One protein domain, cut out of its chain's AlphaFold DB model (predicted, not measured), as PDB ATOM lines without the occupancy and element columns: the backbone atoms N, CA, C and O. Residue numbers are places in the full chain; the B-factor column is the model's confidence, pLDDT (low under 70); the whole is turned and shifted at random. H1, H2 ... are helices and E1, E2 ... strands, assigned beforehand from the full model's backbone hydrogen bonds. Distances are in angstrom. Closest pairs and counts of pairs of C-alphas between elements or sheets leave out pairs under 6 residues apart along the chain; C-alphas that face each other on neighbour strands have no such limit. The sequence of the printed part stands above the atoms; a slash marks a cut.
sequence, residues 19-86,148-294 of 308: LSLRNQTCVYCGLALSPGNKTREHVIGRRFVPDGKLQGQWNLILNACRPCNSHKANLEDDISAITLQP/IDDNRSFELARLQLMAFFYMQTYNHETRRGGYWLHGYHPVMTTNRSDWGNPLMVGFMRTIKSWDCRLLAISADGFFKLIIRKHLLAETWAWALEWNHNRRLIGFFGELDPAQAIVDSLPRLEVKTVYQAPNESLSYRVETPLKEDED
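Overview. This is residues 19 to 86 and 148 to 294 of the 308 residues of an uncharacterized protein of Mesorhizobium tamadayense (UniProt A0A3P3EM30). A twisted sheet of five strands is the middle of the domain, with H2 laid across one face and H1 crossing H2 steeply, and with H3 and H4 on the other face: three layers, helices on both faces of a sheet. The hairpin E1 and E2 lies beside H1 and H2 at one end, and the hairpin E8 and E9 sticks out as an arm at the other. The printed part has 215 residues, with four named helices and nine named strands in the order E1 E2 H1 H2 E3 H3 E4 E5 E6 E7 H4 E8 E9, class mixed. The large sheet runs E3 E7 E6 E5 E4, all antiparallel. The whole is compact, with a radius of gyration of the C-alphas of 18.3 A, and spans 59 by 41 by 41 A.

Arrangement. Start at E1, residues 38 to 42, an antiparallel hairpin with E2, residues 60 to 65; look for N 39 and O 64, 2.8 A apart. H1, residues 66 to 83, touches H2, residues 150 to 168, with residues 72 to 79 alone, at a steep tilt of 59 degrees, opposite ways; the closest C-alphas are those of Leu 75 and Leu 156, 6.1 A. Next come E3, residues 184 to 191, H3, residues 198 to 207, and E4, E5, E6 and E7, residues 211 to 218, 223 to 229, 235 to 242 and 246 to 253, a meander, each strand the antiparallel neighbour of the one before. Within hydrogen-bond range are N 190 and O 247 for E3 and E7, 2.9 A, N 242 and O 246 for E6 and E7, 2.8 A, N 237 and O 228 for E5 and E6, 2.8 A, and N 216 and O 225 for E4 and E5, 2.8 A. H2 is on this sheet at a height of 8.6 A. H3 and H4, residues 255 to 264, are on the opposite face, at heights of 9.8 A and 9.2 A. Last, E8, residues 271 to 276, and E9, residues 279 to 283, form a hairpin, with N 271 and O 283 2.8 A apart. Every O i to N i+4 pair is within hydrogen-bond range in H2, H3 and H4, and 12 of 14 in H1.

Along the chain. Find C-alpha 38, where E1 begins, at (-45.909, -12.543, 16.287). H1 is 25.3 A long and H2 26.6 A; E6 is 23.4 A and E7 23.5 A. E9 ends at C-alpha 283, (-42.564, -40.967, 53.717).

Size, cuts and confidence. The two farthest C-alphas, of Glu 173 and Ala 276, are 62.1 A apart. Residues 87 to 147 are not printed; C-alphas 86 and 148 are 13.7 A apart across the cut. The links E1 to E2 and H2 to E3 are long. No printed residue is under 70 in pLDDT.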
ATOM      1  N   LEU A  19     -28.796 -18.196  19.312       95.75
ATOM      2  CA  LEU A  19     -29.273 -18.723  18.043       95.75
ATOM      3  C   LEU A  19     -30.661 -18.146  17.764       95.75
ATOM      4  O   LEU A  19     -31.591 -18.337  18.541       95.75
ATOM      5  N   SER A  20     -30.809 -17.420  16.656       97.06
ATOM      6  CA  SER A  20     -32.076 -16.780  16.290       97.06
ATOM      7  C   SER A  20     -32.697 -17.415  15.049       97.06
ATOM      8  O   SER A  20     -32.150 -17.294  13.954       97.06
ATOM      9  N   LEU A  21     -33.883 -18.010  15.190       97.50
ATOM     10  CA  LEU A  21     -34.666 -18.554  14.080       97.50
ATOM     11  C   LEU A  21     -35.761 -17.576  13.637       97.50
ATOM     12  O   LEU A  21     -36.456 -16.945  14.437       97.50
ATOM     13  N   ARG A  22     -35.958 -17.456  12.320       97.50
ATOM     14  CA  ARG A  22     -36.973 -16.576  11.710       97.50
ATOM     15  C   ARG A  22     -38.200 -17.367  11.266       97.50
ATOM     16  O   ARG A  22     -38.659 -17.225  10.137       97.50
ATOM     17  N   ASN A  23     -38.713 -18.216  12.148       98.44
ATOM     18  CA  ASN A  23     -39.849 -19.084  11.865       98.44
ATOM     19  C   ASN A  23     -41.134 -18.333  11.481       98.44
ATOM     20  O   ASN A  23     -41.399 -17.235  11.978       98.44
ATOM     21  N   GLN A  24     -41.918 -18.964  10.601       98.25
ATOM     22  CA  GLN A  24     -43.200 -18.455  10.096       98.25
ATOM     23  C   GLN A  24     -44.428 -19.016  10.826       98.25
ATOM     24  O   GLN A  24     -45.521 -18.483  10.664       98.25
ATOM     25  N   THR A  25     -44.275 -20.068  11.624       98.56
ATOM     26  CA  THR A  25     -45.343 -20.665  12.439       98.56
ATOM     27  C   THR A  25     -44.976 -20.585  13.912       98.56
ATOM     28  O   THR A  25     -43.799 -20.614  14.259       98.56
ATOM     29  N   CYS A  26     -45.960 -20.450  14.798       98.69
ATOM     30  CA  CYS A  26     -45.743 -20.455  16.235       98.69
ATOM     31  C   CYS A  26     -45.097 -21.777  16.635       98.69
ATOM     32  O   CYS A  26     -45.658 -22.841  16.385       98.69
ATOM     33  N   VAL A  27     -43.961 -21.707  17.317       98.56
ATOM     34  CA  VAL A  27     -43.244 -22.902  17.766       98.56
ATOM     35  C   VAL A  27     -44.061 -23.823  18.667       98.56
ATOM     36  O   VAL A  27     -43.834 -25.021  18.675       98.56
ATOM     37  N   TYR A  28     -45.042 -23.288  19.392       98.31
ATOM     38  CA  TYR A  28     -45.780 -24.052  20.393       98.31
ATOM     39  C   TYR A  28     -47.083 -24.651  19.858       98.31
ATOM     40  O   TYR A  28     -47.484 -25.718  20.307       98.31
ATOM     41  N   CYS A  29     -47.751 -23.976  18.917       98.00
ATOM     42  CA  CYS A  29     -49.082 -24.381  18.443       98.00
ATOM     43  C   CYS A  29     -49.218 -24.491  16.918       98.00
ATOM     44  O   CYS A  29     -50.311 -24.748  16.428       98.00
ATOM     45  N   GLY A  30     -48.161 -24.224  16.148       97.94
ATOM     46  CA  GLY A  30     -48.190 -24.310  14.683       97.94
ATOM     47  C   GLY A  30     -48.929 -23.176  13.972       97.94
ATOM     48  O   GLY A  30     -48.837 -23.070  12.751       97.94
ATOM     49  N   LEU A  31     -49.607 -22.283  14.704       98.25
ATOM     50  CA  LEU A  31     -50.341 -21.154  14.127       98.25
ATOM     51  C   LEU A  31     -49.440 -20.297  13.226       98.25
ATOM     52  O   LEU A  31     -48.376 -19.856  13.659       98.25
ATOM     53  N   ALA A  32     -49.890 -19.993  12.008       98.38
ATOM     54  CA  ALA A  32     -49.185 -19.073  11.120       98.38
ATOM     55  C   ALA A  32     -48.994 -17.691  11.775       98.38
ATOM     56  O   ALA A  32     -49.918 -17.102  12.347       98.38
ATOM     57  N   LEU A  33     -47.770 -17.175  11.699       98.56
ATOM     58  CA  LEU A  33     -47.388 -15.910  12.302       98.56
ATOM     59  C   LEU A  33     -47.495 -14.776  11.288       98.56
ATOM     60  O   LEU A  33     -46.930 -14.828  10.198       98.56
ATOM     61  N   SER A  34     -48.166 -13.713  11.704       97.94
ATOM     62  CA  SER A  34     -48.236 -12.426  11.023       97.94
ATOM     63  C   SER A  34     -47.635 -11.342  11.925       97.94
ATOM     64  O   SER A  34     -47.478 -11.558  13.131       97.94
ATOM     65  N   PRO A  35     -47.315 -10.145  11.403       97.12
ATOM     66  CA  PRO A  35     -46.820  -9.045  12.233       97.12
ATOM     67  C   PRO A  35     -47.717  -8.704  13.438       97.12
ATOM     68  O   PRO A  35     -47.210  -8.257  14.461       97.12
ATOM     69  N   GLY A  36     -49.031  -8.951  13.350       97.44
ATOM     70  CA  GLY A  36     -49.989  -8.630  14.414       97.44
ATOM     71  C   GLY A  36     -50.032  -9.625  15.581       97.44
ATOM     72  O   GLY A  36     -50.381  -9.235  16.695       97.44
ATOM     73  N   ASN A  37     -49.671 -10.896  15.366       97.38
ATOM     74  CA  ASN A  37     -49.721 -11.937  16.407       97.38
ATOM     75  C   ASN A  37     -48.334 -12.452  16.835       97.38
ATOM     76  O   ASN A  37     -48.229 -13.139  17.854       97.38
ATOM     77  N   LYS A  38     -47.289 -12.117  16.073       98.06
ATOM     78  CA  LYS A  38     -45.909 -12.543  16.287       98.06
ATOM     79  C   LYS A  38     -45.282 -11.830  17.478       98.06
ATOM     80  O   LYS A  38     -45.297 -10.609  17.584       98.06
ATOM     81  N   THR A  39     -44.655 -12.612  18.343       98.44
ATOM     82  CA  THR A  39     -43.836 -12.131  19.457       98.44
ATOM     83  C   THR A  39     -42.474 -12.805  19.420       98.44
ATOM     84  O   THR A  39     -42.356 -13.939  18.949       98.44
ATOM     85  N   ARG A  40     -41.445 -12.099  19.893       98.25
ATOM     86  CA  ARG A  40     -40.114 -12.677  20.089       98.25
ATOM     87  C   ARG A  40     -40.146 -13.555  21.335       98.25
ATOM     88  O   ARG A  40     -40.521 -13.091  22.408       98.25
ATOM     89  N   GLU A  41     -39.742 -14.798  21.166       98.19
ATOM     90  CA  GLU A  41     -39.682 -15.827  22.192       98.19
ATOM     91  C   GLU A  41     -38.228 -16.051  22.599       98.19
ATOM     92  O   GLU A  41     -37.356 -16.199  21.740       98.19
ATOM     93  N   HIS A  42     -37.983 -16.080  23.905       98.12
ATOM     94  CA  HIS A  42     -36.739 -16.557  24.498       98.12
ATOM     95  C   HIS A  42     -37.044 -17.908  25.138       98.12
ATOM     96  O   HIS A  42     -37.770 -17.936  26.130       98.12
ATOM     97  N   VAL A  43     -36.523 -19.009  24.589       98.31
ATOM     98  CA  VAL A  43     -36.879 -20.360  25.070       98.31
ATOM     99  C   VAL A  43     -36.537 -20.520  26.542       98.31
ATOM    100  O   VAL A  43     -37.374 -20.975  27.316       98.31
ATOM    101  N   ILE A  44     -35.364 -20.035  26.939       98.12
ATOM    102  CA  ILE A  44     -35.034 -19.800  28.339       98.12
ATOM    103  C   ILE A  44     -35.338 -18.327  28.616       98.12
ATOM    104  O   ILE A  44     -34.637 -17.441  28.111       98.12
ATOM    105  N   GLY A  45     -36.410 -18.049  29.363       97.44
ATOM    106  CA  GLY A  45     -36.774 -16.685  29.729       97.44
ATOM    107  C   GLY A  45     -35.624 -15.972  30.445       97.44
ATOM    108  O   GLY A  45     -34.939 -16.548  31.283       97.44
ATOM    109  N   ARG A  46     -35.412 -14.680  30.163       94.81
ATOM    110  CA  ARG A  46     -34.287 -13.923  30.758       94.81
ATOM    111  C   ARG A  46     -34.335 -13.844  32.284       94.81
ATOM    112  O   ARG A  46     -33.304 -13.674  32.910       94.81
ATOM    113  N   ARG A  47     -35.537 -13.930  32.858       95.94
ATOM    114  CA  ARG A  47     -35.777 -13.951  34.307       95.94
ATOM    115  C   ARG A  47     -35.971 -15.366  34.851       95.94
ATOM    116  O   ARG A  47     -36.261 -15.512  36.031       95.94
ATOM    117  N   PHE A  48     -35.860 -16.390  34.006       97.94
ATOM    118  CA  PHE A  48     -36.029 -17.772  34.430       97.94
ATOM    119  C   PHE A  48     -34.811 -18.276  35.218       97.94
ATOM    120  O   PHE A  48     -34.956 -18.900  36.266       97.94
ATOM    121  N   VAL A  49     -33.618 -17.925  34.743       97.88
ATOM    122  CA  VAL A  49     -32.334 -18.132  35.431       97.88
ATOM    123  C   VAL A  49     -31.930 -16.855  36.193       97.88
ATOM    124  O   VAL A  49     -32.658 -15.851  36.097       97.88
ATOM    125  N   PRO A  50     -30.838 -16.857  36.981       97.69
ATOM    126  CA  PRO A  50     -30.375 -15.647  37.647       97.69
ATOM    127  C   PRO A  50     -30.014 -14.530  36.669       97.69
ATOM    128  O   PRO A  50     -29.616 -14.784  35.526       97.69
ATOM    129  N   ASP A  51     -30.162 -13.284  37.118       96.19
ATOM    130  CA  ASP A  51     -29.819 -12.127  36.294       96.19
ATOM    131  C   ASP A  51     -28.340 -12.158  35.883       96.19
ATOM    132  O   ASP A  51     -27.476 -12.660  36.598       96.19
ATOM    133  N   GLY A  52     -28.048 -11.678  34.678       94.06
ATOM    134  CA  GLY A  52     -26.698 -11.735  34.114       94.06
ATOM    135  C   GLY A  52     -26.284 -13.094  33.541       94.06
ATOM    136  O   GLY A  52     -25.503 -13.111  32.597       94.06
ATOM    137  N   LYS A  53     -26.856 -14.221  33.986       95.88
ATOM    138  CA  LYS A  53     -26.394 -15.561  33.570       95.88
ATOM    139  C   LYS A  53     -26.584 -15.881  32.096       95.88
ATOM    140  O   LYS A  53     -25.835 -16.664  31.542       95.88
ATOM    141  N   LEU A  54     -27.536 -15.244  31.419       94.50
ATOM    142  CA  LEU A  54     -27.694 -15.377  29.962       94.50
ATOM    143  C   LEU A  54     -26.899 -14.337  29.151       94.50
ATOM    144  O   LEU A  54     -27.018 -14.309  27.925       94.50
ATOM    145  N   GLN A  55     -26.144 -13.438  29.789       92.81
ATOM    146  CA  GLN A  55     -25.354 -12.435  29.073       92.81
ATOM    147  C   GLN A  55     -24.101 -13.087  28.487       92.81
ATOM    148  O   GLN A  55     -23.331 -13.710  29.204       92.81
ATOM    149  N   GLY A  56     -23.916 -12.959  27.171       88.69
ATOM    150  CA  GLY A  56     -22.797 -13.609  26.481       88.69
ATOM    151  C   GLY A  56     -22.884 -15.137  26.461       88.69
ATOM    152  O   GLY A  56     -21.900 -15.777  26.134       88.69
ATOM    153  N   GLN A  57     -24.043 -15.714  26.790       93.31
ATOM    154  CA  GLN A  57     -24.316 -17.147  26.698       93.31
ATOM    155  C   GLN A  57     -25.319 -17.420  25.576       93.31
ATOM    156  O   GLN A  57     -26.166 -16.581  25.232       93.31
ATOM    157  N   TRP A  58     -25.248 -18.612  24.998       94.06
ATOM    158  CA  TRP A  58     -26.175 -19.021  23.960       94.06
ATOM    159  C   TRP A  58     -27.588 -19.192  24.537       94.06
ATOM    160  O   TRP A  58     -27.801 -19.637  25.662       94.06
ATOM    161  N   ASN A  59     -28.593 -18.831  23.750       96.31
ATOM    162  CA  ASN A  59     -30.003 -19.082  24.035       96.31
ATOM    163  C   ASN A  59     -30.721 -19.224  22.696       96.31
ATOM    164  O   ASN A  59     -30.334 -18.592  21.708       96.31
ATOM    165  N   LEU A  60     -31.781 -20.017  22.661       97.44
ATOM    166  CA  LEU A  60     -32.615 -20.150  21.484       97.44
ATOM    167  C   LEU A  60     -33.672 -19.034  21.480       97.44
ATOM    168  O   LEU A  60     -34.473 -18.879  22.404       97.44
ATOM    169  N   ILE A  61     -33.657 -18.234  20.420       98.00
ATOM    170  CA  ILE A  61     -34.587 -17.136  20.180       98.00
ATOM    171  C   ILE A  61     -35.359 -17.428  18.904       98.00
ATOM    172  O   ILE A  61     -34.786 -17.682  17.848       98.00
ATOM    173  N   LEU A  62     -36.677 -17.339  18.970       98.25
ATOM    174  CA  LEU A  62     -37.535 -17.566  17.813       98.25
ATOM    175  C   LEU A  62     -38.840 -16.792  17.966       98.25
ATOM    176  O   LEU A  62     -38.911 -15.835  18.733       98.25
ATOM    177  N   ASN A  63     -39.862 -17.147  17.196       98.69
ATOM    178  CA  ASN A  63     -41.150 -16.478  17.229       98.69
ATOM    179  C   ASN A  63     -42.248 -17.400  17.758       98.69
ATOM    180  O   ASN A  63     -42.363 -18.557  17.356       98.69
ATOM    181  N   ALA A  64     -43.109 -16.846  18.598       98.75
ATOM    182  CA  ALA A  64     -44.322 -17.494  19.072       98.75
ATOM    183  C   ALA A  64     -45.514 -16.552  18.892       98.75
ATOM    184  O   ALA A  64     -45.355 -15.328  18.799       98.75
ATOM    185  N   CYS A  65     -46.723 -17.108  18.845       98.75
ATOM    186  CA  CYS A  65     -47.918 -16.287  18.952       98.75
ATOM    187  C   CYS A  65     -48.030 -15.738  20.383       98.75
ATOM    188  O   CYS A  65     -47.595 -16.379  21.345       98.75
ATOM    189  N   ARG A  66     -48.622 -14.547  20.526       98.19
ATOM    190  CA  ARG A  66     -48.766 -13.880  21.829       98.19
ATOM    191  C   ARG A  66     -49.382 -14.778  22.921       98.19
ATOM    192  O   ARG A  66     -48.788 -14.819  23.993       98.19
ATOM    193  N   PRO A  67     -50.479 -15.534  22.687       98.56
ATOM    194  CA  PRO A  67     -51.059 -16.394  23.722       98.56
ATOM    195  C   PRO A  67     -50.085 -17.438  24.282       98.56
ATOM    196  O   PRO A  67     -49.969 -17.563  25.497       98.56
ATOM    197  N   CYS A  68     -49.347 -18.149  23.422       98.69
ATOM    198  CA  CYS A  68     -48.419 -19.183  23.879       98.69
ATOM    199  C   CYS A  68     -47.200 -18.593  24.604       98.69
ATOM    200  O   CYS A  68     -46.802 -19.127  25.634       98.69
ATOM    201  N   ASN A  69     -46.646 -17.477  24.116       98.50
ATOM    202  CA  ASN A  69     -45.544 -16.783  24.795       98.50
ATOM    203  C   ASN A  69     -45.986 -16.274  26.181       98.50
ATOM    204  O   ASN A  69     -45.333 -16.539  27.186       98.50
ATOM    205  N   SER A  70     -47.158 -15.631  26.275       98.25
ATOM    206  CA  SER A  70     -47.714 -15.187  27.560       98.25
ATOM    207  C   SER A  70     -47.992 -16.346  28.520       98.25
ATOM    208  O   SER A  70     -47.749 -16.211  29.718       98.25
ATOM    209  N   HIS A  71     -48.476 -17.483  28.012       98.56
ATOM    210  CA  HIS A  71     -48.681 -18.682  28.821       98.56
ATOM    211  C   HIS A  71     -47.361 -19.218  29.383       98.56
ATOM    212  O   HIS A  71     -47.255 -19.421  30.592       98.56
ATOM    213  N   LYS A  72     -46.328 -19.352  28.542       98.44
ATOM    214  CA  LYS A  72     -44.992 -19.759  28.987       98.44
ATOM    215  C   LYS A  72     -44.413 -18.796  30.018       98.44
ATOM    216  O   LYS A  72     -43.987 -19.235  31.079       98.44
ATOM    217  N   ALA A  73     -44.459 -17.492  29.752       97.94
ATOM    218  CA  ALA A  73     -43.969 -16.479  30.684       97.94
ATOM    219  C   ALA A  73     -44.682 -16.551  32.049       97.94
ATOM    220  O   ALA A  73     -44.061 -16.341  33.087       97.94
ATOM    221  N   ASN A  74     -45.979 -16.889  32.067       96.88
ATOM    222  CA  ASN A  74     -46.723 -17.111  33.307       96.88
ATOM    223  C   ASN A  74     -46.271 -18.360  34.080       96.88
ATOM    224  O   ASN A  74     -46.380 -18.370  35.306       96.88
ATOM    225  N   LEU A  75     -45.819 -19.408  33.388       98.00
ATOM    226  CA  LEU A  75     -45.228 -20.594  34.010       98.00
ATOM    227  C   LEU A  75     -43.832 -20.284  34.560       98.00
ATOM    228  O   LEU A  75     -43.524 -20.646  35.688       98.00
ATOM    229  N   GLU A  76     -43.003 -19.571  33.795       98.00
ATOM    230  CA  GLU A  76     -41.632 -19.230  34.192       98.00
ATOM    231  C   GLU A  76     -41.563 -18.359  35.456       98.00
ATOM    232  O   GLU A  76     -40.621 -18.497  36.233       98.00
ATOM    233  N   ASP A  77     -42.544 -17.479  35.679       95.06
ATOM    234  CA  ASP A  77     -42.563 -16.518  36.792       95.06
ATOM    235  C   ASP A  77     -42.447 -17.182  38.177       95.06
ATOM    236  O   ASP A  77     -41.496 -16.917  38.911       95.06
ATOM    237  N   ASP A  78     -43.364 -18.081  38.546       94.31
ATOM    238  CA  ASP A  78     -43.309 -18.741  39.856       94.31
ATOM    239  C   ASP A  78     -42.343 -19.930  39.876       94.31
ATOM    240  O   ASP A  78     -41.675 -20.144  40.886       94.31
ATOM    241  N   ILE A  79     -42.212 -20.668  38.768       97.69
ATOM    242  CA  ILE A  79     -41.288 -21.808  38.687       97.69
ATOM    243  C   ILE A  79     -39.843 -21.348  38.890       97.69
ATOM    244  O   ILE A  79     -39.115 -21.964  39.668       97.69
ATOM    245  N   SER A  80     -39.416 -20.251  38.257       97.38
ATOM    246  CA  SER A  80     -38.063 -19.717  38.464       97.38
ATOM    247  C   SER A  80     -37.834 -19.280  39.907       97.38
ATOM    248  O   SER A  80     -36.822 -19.630  40.507       97.38
ATOM    249  N   ALA A  81     -38.802 -18.568  40.490       96.62
ATOM    250  CA  ALA A  81     -38.710 -18.093  41.858       96.62
ATOM    251  C   ALA A  81     -38.595 -19.247  42.860       96.62
ATOM    252  O   ALA A  81     -37.798 -19.141  43.786       96.62
ATOM    253  N   ILE A  82     -39.349 -20.337  42.667       96.25
ATOM    254  CA  ILE A  82     -39.320 -21.512  43.548       96.25
ATOM    255  C   ILE A  82     -38.048 -22.342  43.332       96.25
ATOM    256  O   ILE A  82     -37.406 -22.723  44.303       96.25
ATOM    257  N   THR A  83     -37.651 -22.602  42.082       97.06
ATOM    258  CA  THR A  83     -36.471 -23.442  41.791       97.06
ATOM    259  C   THR A  83     -35.149 -22.814  42.219       97.06
ATOM    260  O   THR A  83     -34.214 -23.550  42.512       97.06
ATOM    261  N   LEU A  84     -35.072 -21.483  42.301       96.75
ATOM    262  CA  LEU A  84     -33.904 -20.768  42.822       96.75
ATOM    263  C   LEU A  84     -33.803 -20.769  44.355       96.75
ATOM    264  O   LEU A  84     -32.766 -20.376  44.884       96.75
ATOM    265  N   GLN A  85     -34.858 -21.157  45.080       95.69
ATOM    266  CA  GLN A  85     -34.808 -21.187  46.541       95.69
ATOM    267  C   GLN A  85     -33.915 -22.326  47.048       95.69
ATOM    268  O   GLN A  85     -33.802 -23.363  46.384       95.69
ATOM    269  N   PRO A  86     -33.316 -22.159  48.239       93.94
ATOM    270  CA  PRO A  86     -32.573 -23.233  48.867       93.94
ATOM    271  C   PRO A  86     -33.502 -24.374  49.301       93.94
ATOM    272  O   PRO A  86     -34.726 -24.224  49.375       93.94
ATOM    273  N   ILE A 148     -43.713 -26.468  43.686       93.06
ATOM    274  CA  ILE A 148     -44.167 -26.292  42.308       93.06
ATOM    275  C   ILE A 148     -45.306 -27.282  42.069       93.06
ATOM    276  O   ILE A 148     -45.255 -28.424  42.518       93.06
ATOM    277  N   ASP A 149     -46.341 -26.847  41.362       93.25
ATOM    278  CA  ASP A 149     -47.344 -27.766  40.830       93.25
ATOM    279  C   ASP A 149     -46.738 -28.585  39.680       93.25
ATOM    280  O   ASP A 149     -46.243 -28.012  38.703       93.25
ATOM    281  N   ASP A 150     -46.766 -29.915  39.785       94.38
ATOM    282  CA  ASP A 150     -46.079 -30.775  38.820       94.38
ATOM    283  C   ASP A 150     -46.631 -30.608  37.399       94.38
ATOM    284  O   ASP A 150     -45.839 -30.551  36.459       94.38
ATOM    285  N   ASN A 151     -47.943 -30.408  37.226       96.81
ATOM    286  CA  ASN A 151     -48.532 -30.168  35.904       96.81
ATOM    287  C   ASN A 151     -47.989 -28.882  35.272       96.81
ATOM    288  O   ASN A 151     -47.622 -28.876  34.098       96.81
ATOM    289  N   ARG A 152     -47.878 -27.795  36.048       97.50
ATOM    290  CA  ARG A 152     -47.244 -26.548  35.585       97.50
ATOM    291  C   ARG A 152     -45.778 -26.762  35.221       97.50
ATOM    292  O   ARG A 152     -45.318 -26.219  34.216       97.50
ATOM    293  N   SER A 153     -45.048 -27.544  36.015       98.06
ATOM    294  CA  SER A 153     -43.640 -27.842  35.745       98.06
ATOM    295  C   SER A 153     -43.471 -28.643  34.449       98.06
ATOM    296  O   SER A 153     -42.701 -28.258  33.570       98.06
ATOM    297  N   PHE A 154     -44.271 -29.687  34.250       98.56
ATOM    298  CA  PHE A 154     -44.217 -30.479  33.033       98.56
ATOM    299  C   PHE A 154     -44.717 -29.714  31.812       98.56
ATOM    300  O   PHE A 154     -44.181 -29.937  30.731       98.56
ATOM    301  N   GLU A 155     -45.666 -28.788  31.958       98.56
ATOM    302  CA  GLU A 155     -46.080 -27.920  30.854       98.56
ATOM    303  C   GLU A 155     -44.963 -26.949  30.445       98.56
ATOM    304  O   GLU A 155     -44.698 -26.789  29.252       98.56
ATOM    305  N   LEU A 156     -44.246 -26.345  31.401       98.75
ATOM    306  CA  LEU A 156     -43.096 -25.502  31.065       98.75
ATOM    307  C   LEU A 156     -42.000 -26.312  30.362       98.75
ATOM    308  O   LEU A 156     -41.490 -25.876  29.326       98.75
ATOM    309  N   ALA A 157     -41.675 -27.496  30.889       98.69
ATOM    310  CA  ALA A 157     -40.716 -28.399  30.262       98.69
ATOM    311  C   ALA A 157     -41.159 -28.776  28.842       98.69
ATOM    312  O   ALA A 157     -40.364 -28.662  27.912       98.69
ATOM    313  N   ARG A 158     -42.440 -29.113  28.633       98.62
ATOM    314  CA  ARG A 158     -43.008 -29.420  27.311       98.62
ATOM    315  C   ARG A 158     -42.809 -28.270  26.325       98.62
ATOM    316  O   ARG A 158     -42.412 -28.511  25.189       98.62
ATOM    317  N   LEU A 159     -43.067 -27.025  26.733       98.69
ATOM    318  CA  LEU A 159     -42.869 -25.855  25.872       98.69
ATOM    319  C   LEU A 159     -41.382 -25.656  25.540       98.69
ATOM    320  O   LEU A 159     -41.042 -25.483  24.370       98.69
ATOM    321  N   GLN A 160     -40.487 -25.739  26.527       98.69
ATOM    322  CA  GLN A 160     -39.043 -25.622  26.298       98.69
ATOM    323  C   GLN A 160     -38.539 -26.712  25.340       98.69
ATOM    324  O   GLN A 160     -37.927 -26.397  24.318       98.69
ATOM    325  N   LEU A 161     -38.884 -27.975  25.605       98.50
ATOM    326  CA  LEU A 161     -38.572 -29.123  24.751       98.50
ATOM    327  C   LEU A 161     -39.100 -28.932  23.329       98.50
ATOM    328  O   LEU A 161     -38.366 -29.177  22.375       98.50
ATOM    329  N   MET A 162     -40.338 -28.448  23.174       98.38
ATOM    330  CA  MET A 162     -40.944 -28.210  21.859       98.38
ATOM    331  C   MET A 162     -40.118 -27.228  21.043       98.38
ATOM    332  O   MET A 162     -39.870 -27.459  19.863       98.38
ATOM    333  N   ALA A 163     -39.633 -26.156  21.670       98.38
ATOM    334  CA  ALA A 163     -38.809 -25.190  20.969       98.38
ATOM    335  C   ALA A 163     -37.450 -25.750  20.537       98.38
ATOM    336  O   ALA A 163     -37.007 -25.487  19.417       98.38
ATOM    337  N   PHE A 164     -36.820 -26.566  21.378       97.69
ATOM    338  CA  PHE A 164     -35.566 -27.228  21.032       97.69
ATOM    339  C   PHE A 164     -35.733 -28.329  19.978       97.69
ATOM    340  O   PHE A 164     -34.875 -28.481  19.109       97.69
ATOM    341  N   PHE A 165     -36.837 -29.075  19.993       96.69
ATOM    342  CA  PHE A 165     -37.157 -30.041  18.941       96.69
ATOM    343  C   PHE A 165     -37.456 -29.343  17.607       96.69
ATOM    344  O   PHE A 165     -36.959 -29.740  16.552       96.69
ATOM    345  N   TYR A 166     -38.206 -28.241  17.658       97.88
ATOM    346  CA  TYR A 166     -38.489 -27.396  16.501       97.88
ATOM    347  C   TYR A 166     -37.204 -26.848  15.865       97.88
ATOM    348  O   TYR A 166     -37.106 -26.772  14.644       97.88
ATOM    349  N   MET A 167     -36.211 -26.481  16.682       96.88
ATOM    350  CA  MET A 167     -34.885 -26.067  16.215       96.88
ATOM    351  C   MET A 167     -34.144 -27.203  15.500       96.88
ATOM    352  O   MET A 167     -33.648 -26.983  14.401       96.88
ATOM    353  N   GLN A 168     -34.097 -28.405  16.087       94.69
ATOM    354  CA  GLN A 168     -33.428 -29.574  15.486       94.69
ATOM    355  C   GLN A 168     -34.022 -29.968  14.128       94.69
ATOM    356  O   GLN A 168     -33.328 -30.483  13.261       94.69
ATOM    357  N   THR A 169     -35.314 -29.711  13.939       95.88
ATOM    358  CA  THR A 169     -36.064 -30.063  12.725       95.88
ATOM    359  C   THR A 169     -36.327 -28.854  11.820       95.88
ATOM    360  O   THR A 169     -37.187 -28.907  10.938       95.88
ATOM    361  N   TYR A 170     -35.624 -27.739  12.039       97.50
ATOM    362  CA  TYR A 170     -35.872 -26.485  11.336       97.50
ATOM    363  C   TYR A 170     -35.393 -26.526   9.880       97.50
ATOM    364  O   TYR A 170     -34.204 -26.618   9.589       97.50
ATOM    365  N   ASN A 171     -36.324 -26.358   8.946       97.62
ATOM    366  CA  ASN A 171     -36.048 -26.182   7.529       97.62
ATOM    367  C   ASN A 171     -35.905 -24.682   7.201       97.62
ATOM    368  O   ASN A 171     -36.847 -23.898   7.355       97.62
ATOM    369  N   HIS A 172     -34.725 -24.281   6.719       97.12
ATOM    370  CA  HIS A 172     -34.393 -22.880   6.435       97.12
ATOM    371  C   HIS A 172     -35.141 -22.278   5.234       97.12
ATOM    372  O   HIS A 172     -35.394 -21.070   5.232       97.12
ATOM    373  N   GLU A 173     -35.524 -23.093   4.249       97.50
ATOM    374  CA  GLU A 173     -36.248 -22.648   3.051       97.50
ATOM    375  C   GLU A 173     -37.694 -22.287   3.398       97.50
ATOM    376  O   GLU A 173     -38.162 -21.176   3.144       97.50
ATOM    377  N   THR A 174     -38.386 -23.207   4.068       97.88
ATOM    378  CA  THR A 174     -39.785 -23.031   4.488       97.88
ATOM    379  C   THR A 174     -39.916 -22.214   5.771       97.88
ATOM    380  O   THR A 174     -41.001 -21.724   6.092       97.88
ATOM    381  N   ARG A 175     -38.814 -22.049   6.517       98.25
ATOM    382  CA  ARG A 175     -38.753 -21.412   7.840       98.25
ATOM    383  C   ARG A 175     -39.691 -22.074   8.850       98.25
ATOM    384  O   ARG A 175     -40.316 -21.387   9.670       98.25
ATOM    385  N   ARG A 176     -39.787 -23.402   8.799       98.19
ATOM    386  CA  ARG A 176     -40.642 -24.221   9.665       98.19
ATOM    387  C   ARG A 176     -39.831 -25.322  10.328       98.19
ATOM    388  O   ARG A 176     -38.945 -25.882   9.703       98.19
ATOM    389  N   GLY A 177     -40.140 -25.598  11.584       97.31
ATOM    390  CA  GLY A 177     -39.671 -26.763  12.323       97.31
ATOM    391  C   GLY A 177     -40.803 -27.770  12.477       97.31
ATOM    392  O   GLY A 177     -41.978 -27.437  12.283       97.31
ATOM    393  N   GLY A 178     -40.427 -29.001  12.787       96.19
ATOM    394  CA  GLY A 178     -41.335 -30.097  13.075       96.19
ATOM    395  C   GLY A 178     -41.823 -30.112  14.522       96.19
ATOM    396  O   GLY A 178     -41.401 -29.325  15.370       96.19
ATOM    397  N   TYR A 179     -42.718 -31.062  14.777       95.19
ATOM    398  CA  TYR A 179     -43.290 -31.391  16.079       95.19
ATOM    399  C   TYR A 179     -43.121 -32.897  16.272       95.19
ATOM    400  O   TYR A 179     -43.229 -33.644  15.296       95.19
ATOM    401  N   TRP A 180     -42.834 -33.350  17.492       92.75
ATOM    402  CA  TRP A 180     -42.776 -34.788  17.749       92.75
ATOM    403  C   TRP A 180     -44.168 -35.413  17.614       92.75
ATOM    404  O   TRP A 180     -45.190 -34.769  17.872       92.75
ATOM    405  N   LEU A 181     -44.200 -36.676  17.197       90.19
ATOM    406  CA  LEU A 181     -45.427 -37.447  17.018       90.19
ATOM    407  C   LEU A 181     -45.790 -38.216  18.300       90.19
ATOM    408  O   LEU A 181     -44.996 -38.302  19.238       90.19
ATOM    409  N   HIS A 182     -46.995 -38.789  18.313       91.38
ATOM    410  CA  HIS A 182     -47.556 -39.669  19.348       91.38
ATOM    411  C   HIS A 182     -47.882 -39.001  20.695       91.38
ATOM    412  O   HIS A 182     -49.058 -38.922  21.044       91.38
ATOM    413  N   GLY A 183     -46.905 -38.495  21.451       94.69
ATOM    414  CA  GLY A 183     -47.203 -37.943  22.775       94.69
ATOM    415  C   GLY A 183     -46.018 -37.391  23.559       94.69
ATOM    416  O   GLY A 183     -44.872 -37.450  23.119       94.69
ATOM    417  N   TYR A 184     -46.340 -36.824  24.722       97.81
ATOM    418  CA  TYR A 184     -45.413 -36.319  25.734       97.81
ATOM    419  C   TYR A 184     -45.715 -37.034  27.054       97.81
ATOM    420  O   TYR A 184     -46.811 -36.883  27.593       97.81
ATOM    421  N   HIS A 185     -44.748 -37.807  27.545       98.19
ATOM    422  CA  HIS A 185     -44.913 -38.782  28.623       98.19
ATOM    423  C   HIS A 185     -43.984 -38.418  29.790       98.19
ATOM    424  O   HIS A 185     -42.855 -38.915  29.866       98.19
ATOM    425  N   PRO A 186     -44.391 -37.481  30.665       98.31
ATOM    426  CA  PRO A 186     -43.600 -37.107  31.832       98.31
ATOM    427  C   PRO A 186     -43.501 -38.274  32.821       98.31
ATOM    428  O   PRO A 186     -44.469 -39.003  33.017       98.31
ATOM    429  N   VAL A 187     -42.338 -38.433  33.458       98.12
ATOM    430  CA  VAL A 187     -42.092 -39.535  34.403       98.12
ATOM    431  C   VAL A 187     -41.960 -39.019  35.826       98.12
ATOM    432  O   VAL A 187     -42.678 -39.468  36.714       98.12
ATOM    433  N   MET A 188     -41.040 -38.085  36.069       97.88
ATOM    434  CA  MET A 188     -40.736 -37.650  37.431       97.88
ATOM    435  C   MET A 188     -40.153 -36.242  37.466       97.88
ATOM    436  O   MET A 188     -39.416 -35.830  36.568       97.88
ATOM    437  N   THR A 189     -40.452 -35.538  38.555       97.62
ATOM    438  CA  THR A 189     -39.740 -34.339  38.992       97.62
ATOM    439  C   THR A 189     -39.022 -34.634  40.308       97.62
ATOM    440  O   THR A 189     -39.507 -35.408  41.131       97.62
ATOM    441  N   THR A 190     -37.841 -34.059  40.518       96.69
ATOM    442  CA  THR A 190     -37.106 -34.240  41.779       96.69
ATOM    443  C   THR A 190     -36.206 -33.046  42.083       96.69
ATOM    444  O   THR A 190     -35.773 -32.327  41.175       96.69
ATOM    445  N   ASN A 191     -35.956 -32.810  43.369       95.88
ATOM    446  CA  ASN A 191     -35.043 -31.778  43.854       95.88
ATOM    447  C   ASN A 191     -33.617 -32.332  43.959       95.88
ATOM    448  O   ASN A 191     -33.421 -33.546  43.989       95.88
ATOM    449  N   ARG A 192     -32.618 -31.452  44.064       96.06
ATOM    450  CA  ARG A 192     -31.199 -31.836  44.110       96.06
ATOM    451  C   ARG A 192     -30.861 -32.778  45.255       96.06
ATOM    452  O   ARG A 192     -30.066 -33.698  45.069       96.06
ATOM    453  N   SER A 193     -31.503 -32.595  46.403       95.62
ATOM    454  CA  SER A 193     -31.376 -33.478  47.567       95.62
ATOM    455  C   SER A 193     -31.762 -34.932  47.283       95.62
ATOM    456  O   SER A 193     -31.412 -35.815  48.060       95.62
ATOM    457  N   ASP A 194     -32.440 -35.191  46.164       96.94
ATOM    458  CA  ASP A 194     -33.001 -36.484  45.822       96.94
ATOM    459  C   ASP A 194     -32.646 -36.979  44.406       96.94
ATOM    460  O   ASP A 194     -33.247 -37.919  43.884       96.94
ATOM    461  N   TRP A 195     -31.641 -36.392  43.754       97.94
ATOM    462  CA  TRP A 195     -31.205 -36.848  42.426       97.94
ATOM    463  C   TRP A 195     -30.676 -38.288  42.405       97.94
ATOM    464  O   TRP A 195     -30.676 -38.922  41.352       97.94
ATOM    465  N   GLY A 196     -30.243 -38.818  43.548       98.12
ATOM    466  CA  GLY A 196     -29.705 -40.169  43.704       98.12
ATOM    467  C   GLY A 196     -30.778 -41.229  43.938       98.12
ATOM    468  O   GLY A 196     -30.445 -42.381  44.215       98.12
ATOM    469  N   ASN A 197     -32.065 -40.873  43.852       98.06
ATOM    470  CA  ASN A 197     -33.129 -41.851  44.020       98.06
ATOM    471  C   ASN A 197     -33.055 -42.967  42.948       98.06
ATOM    472  O   ASN A 197     -32.619 -42.717  41.816       98.06
ATOM    473  N   PRO A 198     -33.509 -44.197  43.265       98.12
ATOM    474  CA  PRO A 198     -33.369 -45.344  42.367       98.12
ATOM    475  C   PRO A 198     -33.990 -45.154  40.977       98.12
ATOM    476  O   PRO A 198     -33.444 -45.666  39.998       98.12
ATOM    477  N   LEU A 199     -35.092 -44.402  40.871       98.38
ATOM    478  CA  LEU A 199     -35.765 -44.152  39.596       98.38
ATOM    479  C   LEU A 199     -34.921 -43.235  38.703       98.38
ATOM    480  O   LEU A 199     -34.703 -43.558  37.537       98.38
ATOM    481  N   MET A 200     -34.398 -42.127  39.241       98.44
ATOM    482  CA  MET A 200     -33.552 -41.178  38.500       98.44
ATOM    483  C   MET A 200     -32.253 -41.841  38.041       98.44
ATOM    484  O   MET A 200     -31.869 -41.736  36.877       98.44
ATOM    485  N   VAL A 201     -31.606 -42.584  38.941       98.50
ATOM    486  CA  VAL A 201     -30.381 -43.327  38.629       98.50
ATOM    487  C   VAL A 201     -30.655 -44.424  37.595       98.50
ATOM    488  O   VAL A 201     -29.863 -44.607  36.669       98.50
ATOM    489  N   GLY A 202     -31.783 -45.130  37.706       98.44
ATOM    490  CA  GLY A 202     -32.226 -46.109  36.714       98.44
ATOM    491  C   GLY A 202     -32.460 -45.480  35.340       98.44
ATOM    492  O   GLY A 202     -31.962 -45.997  34.340       98.44
ATOM    493  N   PHE A 203     -33.147 -44.337  35.288       98.62
ATOM    494  CA  PHE A 203     -33.387 -43.585  34.056       98.62
ATOM    495  C   PHE A 203     -32.068 -43.154  33.404       98.62
ATOM    496  O   PHE A 203     -31.826 -43.478  32.244       98.62
ATOM    497  N   MET A 204     -31.176 -42.516  34.169       98.19
ATOM    498  CA  MET A 204     -29.853 -42.069  33.715       98.19
ATOM    499  C   MET A 204     -29.030 -43.212  33.103       98.19
ATOM    500  O   MET A 204     -28.487 -43.063  32.010       98.19
ATOM    501  N   ARG A 205     -28.983 -44.380  33.760       97.88
ATOM    502  CA  ARG A 205     -28.295 -45.570  33.228       97.88
ATOM    503  C   ARG A 205     -28.941 -46.085  31.946       97.88
ATOM    504  O   ARG A 205     -28.225 -46.439  31.015       97.88
ATOM    505  N   THR A 206     -30.271 -46.119  31.903       97.69
ATOM    506  CA  THR A 206     -31.036 -46.656  30.770       97.69
ATOM    507  C   THR A 206     -30.796 -45.854  29.499       97.69
ATOM    508  O   THR A 206     -30.608 -46.432  28.433       97.69
ATOM    509  N   ILE A 207     -30.766 -44.524  29.610       97.38
ATOM    510  CA  ILE A 207     -30.636 -43.643  28.445       97.38
ATOM    511  C   ILE A 207     -29.178 -43.375  28.060       97.38
ATOM    512  O   ILE A 207     -28.932 -42.782  27.015       97.38
ATOM    513  N   LYS A 208     -28.201 -43.799  28.875       96.06
ATOM    514  CA  LYS A 208     -26.770 -43.530  28.654       96.06
ATOM    515  C   LYS A 208     -26.292 -43.968  27.266       96.06
ATOM    516  O   LYS A 208     -25.536 -43.243  26.630       96.06
ATOM    517  N   SER A 209     -26.740 -45.138  26.807       93.62
ATOM    518  CA  SER A 209     -26.371 -45.720  25.508       93.62
ATOM    519  C   SER A 209     -27.238 -45.244  24.340       93.62
ATOM    520  O   SER A 209     -27.018 -45.663  23.206       93.62
ATOM    521  N   TRP A 210     -28.248 -44.409  24.598       95.62
ATOM    522  CA  TRP A 210     -29.114 -43.894  23.544       95.62
ATOM    523  C   TRP A 210     -28.405 -42.794  22.771       95.62
ATOM    524  O   TRP A 210     -27.608 -42.034  23.328       95.62
ATOM    525  N   ASP A 211     -28.763 -42.666  21.502       94.06
ATOM    526  CA  ASP A 211     -28.159 -41.710  20.586       94.06
ATOM    527  C   ASP A 211     -28.474 -40.270  21.015       94.06
ATOM    528  O   ASP A 211     -29.642 -39.868  21.072       94.06
ATOM    529  N   CYS A 212     -27.443 -39.498  21.365       95.31
ATOM    530  CA  CYS A 212     -27.612 -38.119  21.802       95.31
ATOM    531  C   CYS A 212     -27.982 -37.243  20.604       95.31
ATOM    532  O   CYS A 212     -27.248 -37.163  19.627       95.31
ATOM    533  N   ARG A 213     -29.132 -36.568  20.676       94.69
ATOM    534  CA  ARG A 213     -29.619 -35.676  19.609       94.69
ATOM    535  C   ARG A 213     -29.462 -34.205  19.952       94.69
ATOM    536  O   ARG A 213     -29.325 -33.375  19.060       94.69
ATOM    537  N   LEU A 214     -29.473 -33.889  21.241       95.62
ATOM    538  CA  LEU A 214     -29.227 -32.548  21.734       95.62
ATOM    539  C   LEU A 214     -28.664 -32.627  23.147       95.62
ATOM    540  O   LEU A 214     -29.300 -33.217  24.018       95.62
ATOM    541  N   LEU A 215     -27.543 -31.953  23.373       96.38
ATOM    542  CA  LEU A 215     -27.111 -31.506  24.689       96.38
ATOM    543  C   LEU A 215     -27.084 -29.977  24.667       96.38
ATOM    544  O   LEU A 215     -26.532 -29.361  23.761       96.38
ATOM    545  N   ALA A 216     -27.732 -29.365  25.646       95.31
ATOM    546  CA  ALA A 216     -27.909 -27.930  25.737       95.31
ATOM    547  C   ALA A 216     -27.660 -27.489  27.180       95.31
ATOM    548  O   ALA A 216     -28.544 -27.597  28.026       95.31
ATOM    549  N   ILE A 217     -26.463 -26.971  27.451       96.31
ATOM    550  CA  ILE A 217     -26.076 -26.403  28.748       96.31
ATOM    551  C   ILE A 217     -25.865 -24.906  28.555       96.31
ATOM    552  O   ILE A 217     -25.060 -24.503  27.722       96.31
ATOM    553  N   SER A 218     -26.611 -24.077  29.280       96.00
ATOM    554  CA  SER A 218     -26.544 -22.616  29.183       96.00
ATOM    555  C   SER A 218     -26.670 -21.981  30.565       96.00
ATOM    556  O   SER A 218     -26.945 -22.656  31.560       96.00
ATOM    557  N   ALA A 219     -26.490 -20.663  30.611       96.31
ATOM    558  CA  ALA A 219     -26.618 -19.845  31.801       96.31
ATOM    559  C   ALA A 219     -25.732 -20.338  32.947       96.31
ATOM    560  O   ALA A 219     -26.231 -20.551  34.044       96.31
ATOM    561  N   ASP A 220     -24.452 -20.592  32.670       95.19
ATOM    562  CA  ASP A 220     -23.484 -21.148  33.627       95.19
ATOM    563  C   ASP A 220     -23.956 -22.458  34.296       95.19
ATOM    564  O   ASP A 220     -23.625 -22.745  35.441       95.19
ATOM    565  N   GLY A 221     -24.768 -23.256  33.595       96.31
ATOM    566  CA  GLY A 221     -25.311 -24.515  34.106       96.31
ATOM    567  C   GLY A 221     -26.652 -24.396  34.835       96.31
ATOM    568  O   GLY A 221     -27.242 -25.431  35.147       96.31
ATOM    569  N   PHE A 222     -27.197 -23.186  35.021       98.00
ATOM    570  CA  PHE A 222     -28.545 -22.984  35.576       98.00
ATOM    571  C   PHE A 222     -29.653 -23.494  34.644       98.00
ATOM    572  O   PHE A 222     -30.807 -23.623  35.058       98.00
ATOM    573  N   PHE A 223     -29.331 -23.799  33.389       98.31
ATOM    574  CA  PHE A 223     -30.216 -24.530  32.498       98.31
ATOM    575  C   PHE A 223     -29.450 -25.655  31.808       98.31
ATOM    576  O   PHE A 223     -28.466 -25.400  31.111       98.31
ATOM    577  N   LYS A 224     -29.941 -26.889  31.949       98.25
ATOM    578  CA  LYS A 224     -29.443 -28.042  31.193       98.25
ATOM    579  C   LYS A 224     -30.598 -28.786  30.551       98.25
ATOM    580  O   LYS A 224     -31.654 -28.955  31.156       98.25
ATOM    581  N   LEU A 225     -30.385 -29.261  29.339       98.31
ATOM    582  CA  LEU A 225     -31.310 -30.103  28.603       98.31
ATOM    583  C   LEU A 225     -30.514 -31.172  27.866       98.31
ATOM    584  O   LEU A 225     -29.517 -30.865  27.219       98.31
ATOM    585  N   ILE A 226     -31.001 -32.405  27.908       98.25
ATOM    586  CA  ILE A 226     -30.542 -33.476  27.031       98.25
ATOM    587  C   ILE A 226     -31.740 -34.160  26.374       98.25
ATOM    588  O   ILE A 226     -32.778 -34.359  27.008       98.25
ATOM    589  N   ILE A 227     -31.599 -34.505  25.096       97.94
ATOM    590  CA  ILE A 227     -32.558 -35.299  24.326       97.94
ATOM    591  C   ILE A 227     -31.794 -36.449  23.683       97.94
ATOM    592  O   ILE A 227     -30.813 -36.226  22.969       97.94
ATOM    593  N   ARG A 228     -32.264 -37.677  23.903       97.31
ATOM    594  CA  ARG A 228     -31.679 -38.890  23.325       97.31
ATOM    595  C   ARG A 228     -32.734 -39.699  22.580       97.31
ATOM    596  O   ARG A 228     -33.853 -39.834  23.069       97.31
ATOM    597  N   LYS A 229     -32.400 -40.240  21.407       96.44
ATOM    598  CA  LYS A 229     -33.289 -41.096  20.603       96.44
ATOM    599  C   LYS A 229     -33.006 -42.571  20.898       96.44
ATOM    600  O   LYS A 229     -31.849 -42.988  20.897       96.44
ATOM    601  N   HIS A 230     -34.056 -43.358  21.128       96.62
ATOM    602  CA  HIS A 230     -33.937 -44.809  21.231       96.62
ATOM    603  C   HIS A 230     -33.459 -45.401  19.896       96.62
ATOM    604  O   HIS A 230     -33.863 -44.948  18.828       96.62
ATOM    605  N   LEU A 231     -32.612 -46.431  19.942       93.88
ATOM    606  CA  LEU A 231     -31.976 -46.979  18.736       93.88
ATOM    607  C   LEU A 231     -32.965 -47.681  17.793       93.88
ATOM    608  O   LEU A 231     -32.775 -47.657  16.582       93.88
ATOM    609  N   LEU A 232     -34.004 -48.310  18.350       94.69
ATOM    610  CA  LEU A 232     -34.908 -49.206  17.611       94.69
ATOM    611  C   LEU A 232     -36.385 -48.784  17.639       94.69
ATOM    612  O   LEU A 232     -37.211 -49.457  17.038       94.69
ATOM    613  N   ALA A 233     -36.731 -47.716  18.359       94.19
ATOM    614  CA  ALA A 233     -38.122 -47.298  18.557       94.19
ATOM    615  C   ALA A 233     -38.262 -45.798  18.296       94.19
ATOM    616  O   ALA A 233     -37.313 -45.040  18.520       94.19
ATOM    617  N   GLU A 234     -39.448 -45.354  17.880       94.56
ATOM    618  CA  GLU A 234     -39.778 -43.929  17.748       94.56
ATOM    619  C   GLU A 234     -40.127 -43.333  19.123       94.56
ATOM    620  O   GLU A 234     -41.215 -42.814  19.379       94.56
ATOM    621  N   THR A 235     -39.160 -43.434  20.034       96.56
ATOM    622  CA  THR A 235     -39.217 -42.946  21.409       96.56
ATOM    623  C   THR A 235     -37.951 -42.160  21.706       96.56
ATOM    624  O   THR A 235     -36.835 -42.580  21.393       96.56
ATOM    625  N   TRP A 236     -38.119 -41.016  22.354       97.94
ATOM    626  CA  TRP A 236     -37.026 -40.164  22.791       97.94
ATOM    627  C   TRP A 236     -37.097 -39.977  24.293       97.94
ATOM    628  O   TRP A 236     -38.168 -39.716  24.836       97.94
ATOM    629  N   ALA A 237     -35.950 -40.071  24.948       98.44
ATOM    630  CA  ALA A 237     -35.789 -39.676  26.330       98.44
ATOM    631  C   ALA A 237     -35.384 -38.206  26.392       98.44
ATOM    632  O   ALA A 237     -34.613 -37.722  25.558       98.44
ATOM    633  N   TRP A 238     -35.865 -37.507  27.410       98.69
ATOM    634  CA  TRP A 238     -35.428 -36.155  27.711       98.69
ATOM    635  C   TRP A 238     -35.189 -35.987  29.205       98.69
ATOM    636  O   TRP A 238     -35.872 -36.587  30.039       98.69
ATOM    637  N   ALA A 239     -34.224 -35.138  29.538       98.75
ATOM    638  CA  ALA A 239     -34.029 -34.657  30.894       98.75
ATOM    639  C   ALA A 239     -33.731 -33.165  30.883       98.75
ATOM    640  O   ALA A 239     -33.036 -32.666  29.997       98.75
ATOM    641  N   LEU A 240     -34.262 -32.463  31.873       98.69
ATOM    642  CA  LEU A 240     -34.147 -31.023  32.003       98.69
ATOM    643  C   LEU A 240     -33.779 -30.682  33.448       98.69
ATOM    644  O   LEU A 240     -34.396 -31.194  34.380       98.69
ATOM    645  N   GLU A 241     -32.776 -29.831  33.633       98.69
ATOM    646  CA  GLU A 241     -32.392 -29.264  34.923       98.69
ATOM    647  C   GLU A 241     -32.600 -27.750  34.934       98.69
ATOM    648  O   GLU A 241     -32.151 -27.030  34.037       98.69
ATOM    649  N   TRP A 242     -33.259 -27.274  35.986       98.56
ATOM    650  CA  TRP A 242     -33.454 -25.862  36.272       98.56
ATOM    651  C   TRP A 242     -32.717 -25.468  37.546       98.56
ATOM    652  O   TRP A 242     -32.903 -26.070  38.609       98.56
ATOM    653  N   ASN A 243     -31.946 -24.393  37.433       97.81
ATOM    654  CA  ASN A 243     -31.340 -23.641  38.519       97.81
ATOM    655  C   ASN A 243     -30.540 -24.501  39.512       97.81
ATOM    656  O   ASN A 243     -30.586 -24.261  40.714       97.81
ATOM    657  N   HIS A 244     -29.849 -25.533  39.008       97.25
ATOM    658  CA  HIS A 244     -29.092 -26.508  39.806       97.25
ATOM    659  C   HIS A 244     -29.895 -27.204  40.916       97.25
ATOM    660  O   HIS A 244     -29.312 -27.722  41.866       97.25
ATOM    661  N   ASN A 245     -31.224 -27.201  40.832       96.12
ATOM    662  CA  ASN A 245     -32.070 -27.649  41.931       96.12
ATOM    663  C   ASN A 245     -33.144 -28.629  41.471       96.12
ATOM    664  O   ASN A 245     -33.317 -29.683  42.071       96.12
ATOM    665  N   ARG A 246     -33.860 -28.327  40.387       97.69
ATOM    666  CA  ARG A 246     -34.992 -29.151  39.945       97.69
ATOM    667  C   ARG A 246     -34.624 -29.925  38.692       97.69
ATOM    668  O   ARG A 246     -34.219 -29.318  37.707       97.69
ATOM    669  N   ARG A 247     -34.833 -31.242  38.708       98.25
ATOM    670  CA  ARG A 247     -34.782 -32.099  37.519       98.25
ATOM    671  C   ARG A 247     -36.165 -32.571  37.128       98.25
ATOM    672  O   ARG A 247     -36.990 -32.872  37.990       98.25
ATOM    673  N   LEU A 248     -36.386 -32.658  35.825       98.75
ATOM    674  CA  LEU A 248     -37.559 -33.249  35.205       98.75
ATOM    675  C   LEU A 248     -37.081 -34.256  34.169       98.75
ATOM    676  O   LEU A 248     -36.174 -33.954  33.393       98.75
ATOM    677  N   ILE A 249     -37.693 -35.433  34.159       98.81
ATOM    678  CA  ILE A 249     -37.398 -36.485  33.188       98.81
ATOM    679  C   ILE A 249     -38.680 -37.027  32.572       98.81
ATOM    680  O   ILE A 249     -39.748 -37.032  33.196       98.81
ATOM    681  N   GLY A 250     -38.550 -37.536  31.356       98.69
ATOM    682  CA  GLY A 250     -39.610 -38.281  30.713       98.69
ATOM    683  C   GLY A 250     -39.262 -38.683  29.296       98.69
ATOM    684  O   GLY A 250     -38.095 -38.723  28.899       98.69
ATOM    685  N   PHE A 251     -40.313 -38.972  28.539       98.56
ATOM    686  CA  PHE A 251     -40.221 -39.378  27.148       98.56
ATOM    687  C   PHE A 251     -41.135 -38.533  26.256       98.56
ATOM    688  O   PHE A 251     -42.057 -37.860  26.722       98.56
ATOM    689  N   PHE A 252     -40.876 -38.544  24.957       97.50
ATOM    690  CA  PHE A 252     -41.865 -38.227  23.927       97.50
ATOM    691  C   PHE A 252     -41.773 -39.281  22.819       97.50
ATOM    692  O   PHE A 252     -40.810 -40.049  22.783       97.50
ATOM    693  N   GLY A 253     -42.781 -39.353  21.948       96.69
ATOM    694  CA  GLY A 253     -42.914 -40.427  20.956       96.69
ATOM    695  C   GLY A 253     -43.889 -41.523  21.387       96.69
ATOM    696  O   GLY A 253     -44.863 -41.248  22.096       96.69
ATOM    697  N   GLU A 254     -43.682 -42.746  20.906       97.44
ATOM    698  CA  GLU A 254     -44.578 -43.878  21.169       97.44
ATOM    699  C   GLU A 254     -44.697 -44.176  22.673       97.44
ATOM    700  O   GLU A 254     -43.699 -44.175  23.398       97.44
ATOM    701  N   LEU A 255     -45.931 -44.414  23.142       97.38
ATOM    702  CA  LEU A 255     -46.218 -44.652  24.560       97.38
ATOM    703  C   LEU A 255     -45.758 -46.040  25.009       97.38
ATOM    704  O   LEU A 255     -45.136 -46.145  26.058       97.38
ATOM    705  N   ASP A 256     -46.028 -47.088  24.227       97.75
ATOM    706  CA  ASP A 256     -45.770 -48.466  24.659       97.75
ATOM    707  C   ASP A 256     -44.282 -48.732  24.954       97.75
ATOM    708  O   ASP A 256     -43.985 -49.257  26.033       97.75
ATOM    709  N   PRO A 257     -43.314 -48.317  24.104       97.38
ATOM    710  CA  PRO A 257     -41.901 -48.480  24.435       97.38
ATOM    711  C   PRO A 257     -41.487 -47.631  25.643       97.38
ATOM    712  O   PRO A 257     -40.735 -48.102  26.495       97.38
ATOM    713  N   ALA A 258     -42.000 -46.398  25.755       97.88
ATOM    714  CA  ALA A 258     -41.726 -45.528  26.898       97.88
ATOM    715  C   ALA A 258     -42.235 -46.144  28.212       97.88
ATOM    716  O   ALA A 258     -41.507 -46.167  29.203       97.88
ATOM    717  N   GLN A 259     -43.450 -46.694  28.212       98.38
ATOM    718  CA  GLN A 259     -44.048 -47.341  29.375       98.38
ATOM    719  C   GLN A 259     -43.282 -48.608  29.763       98.38
ATOM    720  O   GLN A 259     -42.966 -48.780  30.935       98.38
ATOM    721  N   ALA A 260     -42.899 -49.443  28.791       98.12
ATOM    722  CA  ALA A 260     -42.098 -50.640  29.051       98.12
ATOM    723  C   ALA A 260     -40.756 -50.305  29.727       98.12
ATOM    724  O   ALA A 260     -40.314 -51.015  30.633       98.12
ATOM    725  N   ILE A 261     -40.127 -49.193  29.332       98.00
ATOM    726  CA  ILE A 261     -38.922 -48.691  29.996       98.00
ATOM    727  C   ILE A 261     -39.242 -48.261  31.426       98.00
ATOM    728  O   ILE A 261     -38.562 -48.712  32.344       98.00
ATOM    729  N   VAL A 262     -40.267 -47.429  31.632       98.12
ATOM    730  CA  VAL A 262     -40.668 -46.950  32.968       98.12
ATOM    731  C   VAL A 262     -40.978 -48.113  33.910       98.12
ATOM    732  O   VAL A 262     -40.523 -48.102  35.051       98.12
ATOM    733  N   ASP A 263     -41.672 -49.142  33.429       98.19
ATOM    734  CA  ASP A 263     -42.018 -50.335  34.207       98.19
ATOM    735  C   ASP A 263     -40.786 -51.158  34.613       98.19
ATOM    736  O   ASP A 263     -40.818 -51.862  35.626       98.19
ATOM    737  N   SER A 264     -39.694 -51.051  33.849       98.12
ATOM    738  CA  SER A 264     -38.404 -51.677  34.160       98.12
ATOM    739  C   SER A 264     -37.539 -50.861  35.130       98.12
ATOM    740  O   SER A 264     -36.571 -51.393  35.681       98.12
ATOM    741  N   LEU A 265     -37.864 -49.580  35.355       98.12
ATOM    742  CA  LEU A 265     -37.094 -48.729  36.258       98.12
ATOM    743  C   LEU A 265     -37.295 -49.157  37.722       98.12
ATOM    744  O   LEU A 265     -38.395 -49.562  38.116       98.12
ATOM    745  N   PRO A 266     -36.260 -49.020  38.575       97.62
ATOM    746  CA  PRO A 266     -36.404 -49.254  40.003       97.62
ATOM    747  C   PRO A 266     -37.508 -48.377  40.600       97.62
ATOM    748  O   PRO A 266     -37.552 -47.163  40.387       97.62
ATOM    749  N   ARG A 267     -38.395 -48.995  41.381       95.38
ATOM    750  CA  ARG A 267     -39.475 -48.279  42.063       95.38
ATOM    751  C   ARG A 267     -38.928 -47.497  43.250       95.38
ATOM    752  O   ARG A 267     -38.003 -47.936  43.931       95.38
ATOM    753  N   LEU A 268     -39.544 -46.353  43.526       95.75
ATOM    754  CA  LEU A 268     -39.268 -45.607  44.747       95.75
ATOM    755  C   LEU A 268     -39.848 -46.362  45.943       95.75
ATOM    756  O   LEU A 268     -41.052 -46.604  46.011       95.75
ATOM    757  N   GLU A 269     -38.990 -46.715  46.894       92.62
ATOM    758  CA  GLU A 269     -39.428 -47.311  48.150       92.62
ATOM    759  C   GLU A 269     -40.033 -46.238  49.050       92.62
ATOM    760  O   GLU A 269     -39.394 -45.239  49.387       92.62
ATOM    761  N   VAL A 270     -41.282 -46.448  49.445       94.12
ATOM    762  CA  VAL A 270     -42.023 -45.549  50.320       94.12
ATOM    763  C   VAL A 270     -42.397 -46.313  51.582       94.12
ATOM    764  O   VAL A 270     -42.887 -47.438  51.518       94.12
ATOM    765  N   LYS A 271     -42.157 -45.707  52.743       92.00
ATOM    766  CA  LYS A 271     -42.524 -46.268  54.042       92.00
ATOM    767  C   LYS A 271     -43.857 -45.687  54.480       92.00
ATOM    768  O   LYS A 271     -43.947 -44.503  54.804       92.00
ATOM    769  N   THR A 272     -44.886 -46.524  54.512       91.50
ATOM    770  CA  THR A 272     -46.200 -46.157  55.043       91.50
ATOM    771  C   THR A 272     -46.193 -46.293  56.562       91.50
ATOM    772  O   THR A 272     -45.938 -47.369  57.094       91.50
ATOM    773  N   VAL A 273     -46.436 -45.186  57.265       85.19
ATOM    774  CA  VAL A 273     -46.489 -45.134  58.741       85.19
ATOM    775  C   VAL A 273     -47.910 -45.183  59.277       85.19
ATOM    776  O   VAL A 273     -48.118 -45.530  60.435       85.19
ATOM    777  N   TYR A 274     -48.886 -44.832  58.446       80.50
ATOM    778  CA  TYR A 274     -50.298 -44.856  58.792       80.50
ATOM    779  C   TYR A 274     -51.123 -45.131  57.539       80.50
ATOM    780  O   TYR A 274     -50.838 -44.567  56.481       80.50
ATOM    781  N   GLN A 275     -52.145 -45.976  57.664       86.00
ATOM    782  CA  GLN A 275     -53.091 -46.252  56.591       86.00
ATOM    783  C   GLN A 275     -54.494 -46.526  57.143       86.00
ATOM    784  O   GLN A 275     -54.678 -47.350  58.035       86.00
ATOM    785  N   ALA A 276     -55.472 -45.835  56.571       83.12
ATOM    786  CA  ALA A 276     -56.904 -45.934  56.808       83.12
ATOM    787  C   ALA A 276     -57.640 -45.927  55.445       83.12
ATOM    788  O   ALA A 276     -57.014 -45.635  54.422       83.12
ATOM    789  N   PRO A 277     -58.955 -46.226  55.381       84.75
ATOM    790  CA  PRO A 277     -59.675 -46.395  54.112       84.75
ATOM    791  C   PRO A 277     -59.572 -45.230  53.113       84.75
ATOM    792  O   PRO A 277     -59.651 -45.471  51.916       84.75
ATOM    793  N   ASN A 278     -59.357 -43.995  53.584       84.69
ATOM    794  CA  ASN A 278     -59.250 -42.796  52.738       84.69
ATOM    795  C   ASN A 278     -58.001 -41.950  53.022       84.69
ATOM    796  O   ASN A 278     -57.871 -40.846  52.499       84.69
ATOM    797  N   GLU A 279     -57.096 -42.433  53.871       79.44
ATOM    798  CA  GLU A 279     -55.952 -41.653  54.333       79.44
ATOM    799  C   GLU A 279     -54.735 -42.555  54.457       79.44
ATOM    800  O   GLU A 279     -54.803 -43.647  55.013       79.44
ATOM    801  N   SER A 280     -53.595 -42.095  53.964       83.44
ATOM    802  CA  SER A 280     -52.325 -42.734  54.275       83.44
ATOM    803  C   SER A 280     -51.275 -41.669  54.508       83.44
ATOM    804  O   SER A 280     -51.272 -40.625  53.855       83.44
ATOM    805  N   LEU A 281     -50.390 -41.938  55.459       81.69
ATOM    806  CA  LEU A 281     -49.178 -41.167  55.648       81.69
ATOM    807  C   LEU A 281     -48.010 -42.048  55.258       81.69
ATOM    808  O   LEU A 281     -47.796 -43.131  55.809       81.69
ATOM    809  N   SER A 282     -47.256 -41.544  54.303       87.69
ATOM    810  CA  SER A 282     -46.152 -42.236  53.682       87.69
ATOM    811  C   SER A 282     -44.983 -41.275  53.573       87.69
ATOM    812  O   SER A 282     -45.174 -40.096  53.277       87.69
ATOM    813  N   TYR A 283     -43.777 -41.763  53.833       88.69
ATOM    814  CA  TYR A 283     -42.564 -40.967  53.717       88.69
ATOM    815  C   TYR A 283     -41.478 -41.741  52.981       88.69
ATOM    816  O   TYR A 283     -41.477 -42.972  52.923       88.69
ATOM    817  N   ARG A 284     -40.525 -40.998  52.432       94.06
ATOM    818  CA  ARG A 284     -39.312 -41.530  51.830       94.06
ATOM    819  C   ARG A 284     -38.149 -40.635  52.222       94.06
ATOM    820  O   ARG A 284     -38.324 -39.431  52.382       94.06
ATOM    821  N   VAL A 285     -36.983 -41.243  52.393       92.81
ATOM    822  CA  VAL A 285     -35.741 -40.506  52.619       92.81
ATOM    823  C   VAL A 285     -35.179 -40.107  51.261       92.81
ATOM    824  O   VAL A 285     -35.026 -40.949  50.373       92.81
ATOM    825  N   GLU A 286     -34.914 -38.817  51.102       94.88
ATOM    826  CA  GLU A 286     -34.259 -38.293  49.910       94.88
ATOM    827  C   GLU A 286     -32.827 -38.828  49.809       94.88
ATOM    828  O   GLU A 286     -32.130 -38.966  50.817       94.88
ATOM    829  N   THR A 287     -32.403 -39.183  48.598       97.06
ATOM    830  CA  THR A 287     -31.058 -39.719  48.347       97.06
ATOM    831  C   THR A 287     -30.286 -38.746  47.461       97.06
ATOM    832  O   THR A 287     -30.614 -38.642  46.279       97.06
ATOM    833  N   PRO A 288     -29.272 -38.031  47.978       96.38
ATOM    834  CA  PRO A 288     -28.486 -37.124  47.153       96.38
ATOM    835  C   PRO A 288     -27.632 -37.914  46.154       96.38
ATOM    836  O   PRO A 288     -27.172 -39.015  46.457       96.38
ATOM    837  N   LEU A 289     -27.406 -37.339  44.973       97.38
ATOM    838  CA  LEU A 289     -26.455 -37.859  43.987       97.38
ATOM    839  C   LEU A 289     -25.127 -37.122  44.147       97.38
ATOM    840  O   LEU A 289     -25.124 -35.893  44.261       97.38
ATOM    841  N   LYS A 290     -24.011 -37.852  44.156       97.00
ATOM    842  CA  LYS A 290     -22.692 -37.215  44.119       97.00
ATOM    843  C   LYS A 290     -22.402 -36.675  42.723       97.00
ATOM    844  O   LYS A 290     -22.881 -37.220  41.733       97.00
ATOM    845  N   GLU A 291     -21.594 -35.624  42.645       94.31
ATOM    846  CA  GLU A 291     -21.293 -34.959  41.373       94.31
ATOM    847  C   GLU A 291     -20.526 -35.865  40.395       94.31
ATOM    848  O   GLU A 291     -20.778 -35.813  39.198       94.31
ATOM    849  N   ASP A 292     -19.658 -36.751  40.889       95.81
ATOM    850  CA  ASP A 292     -18.917 -37.731  40.081       95.81
ATOM    851  C   ASP A 292     -19.782 -38.911  39.597       95.81
ATOM    852  O   ASP A 292     -19.432 -39.600  38.638       95.81
ATOM    853  N   GLU A 293     -20.930 -39.136  40.236       97.00
ATOM    854  CA  GLU A 293     -21.912 -40.155  39.851       97.00
ATOM    855  C   GLU A 293     -22.953 -39.604  38.851       97.00
ATOM    856  O   GLU A 293     -23.729 -40.367  38.262       97.00
ATOM    857  N   ASP A 294     -22.976 -38.286  38.635       97.38
ATOM    858  CA  ASP A 294     -23.961 -37.594  37.811       97.38
ATOM    859  C   ASP A 294     -23.583 -37.574  36.327       97.38
ATOM    860  O   ASP A 294     -22.879 -36.704  35.821       97.38
TER     861      ASP A 294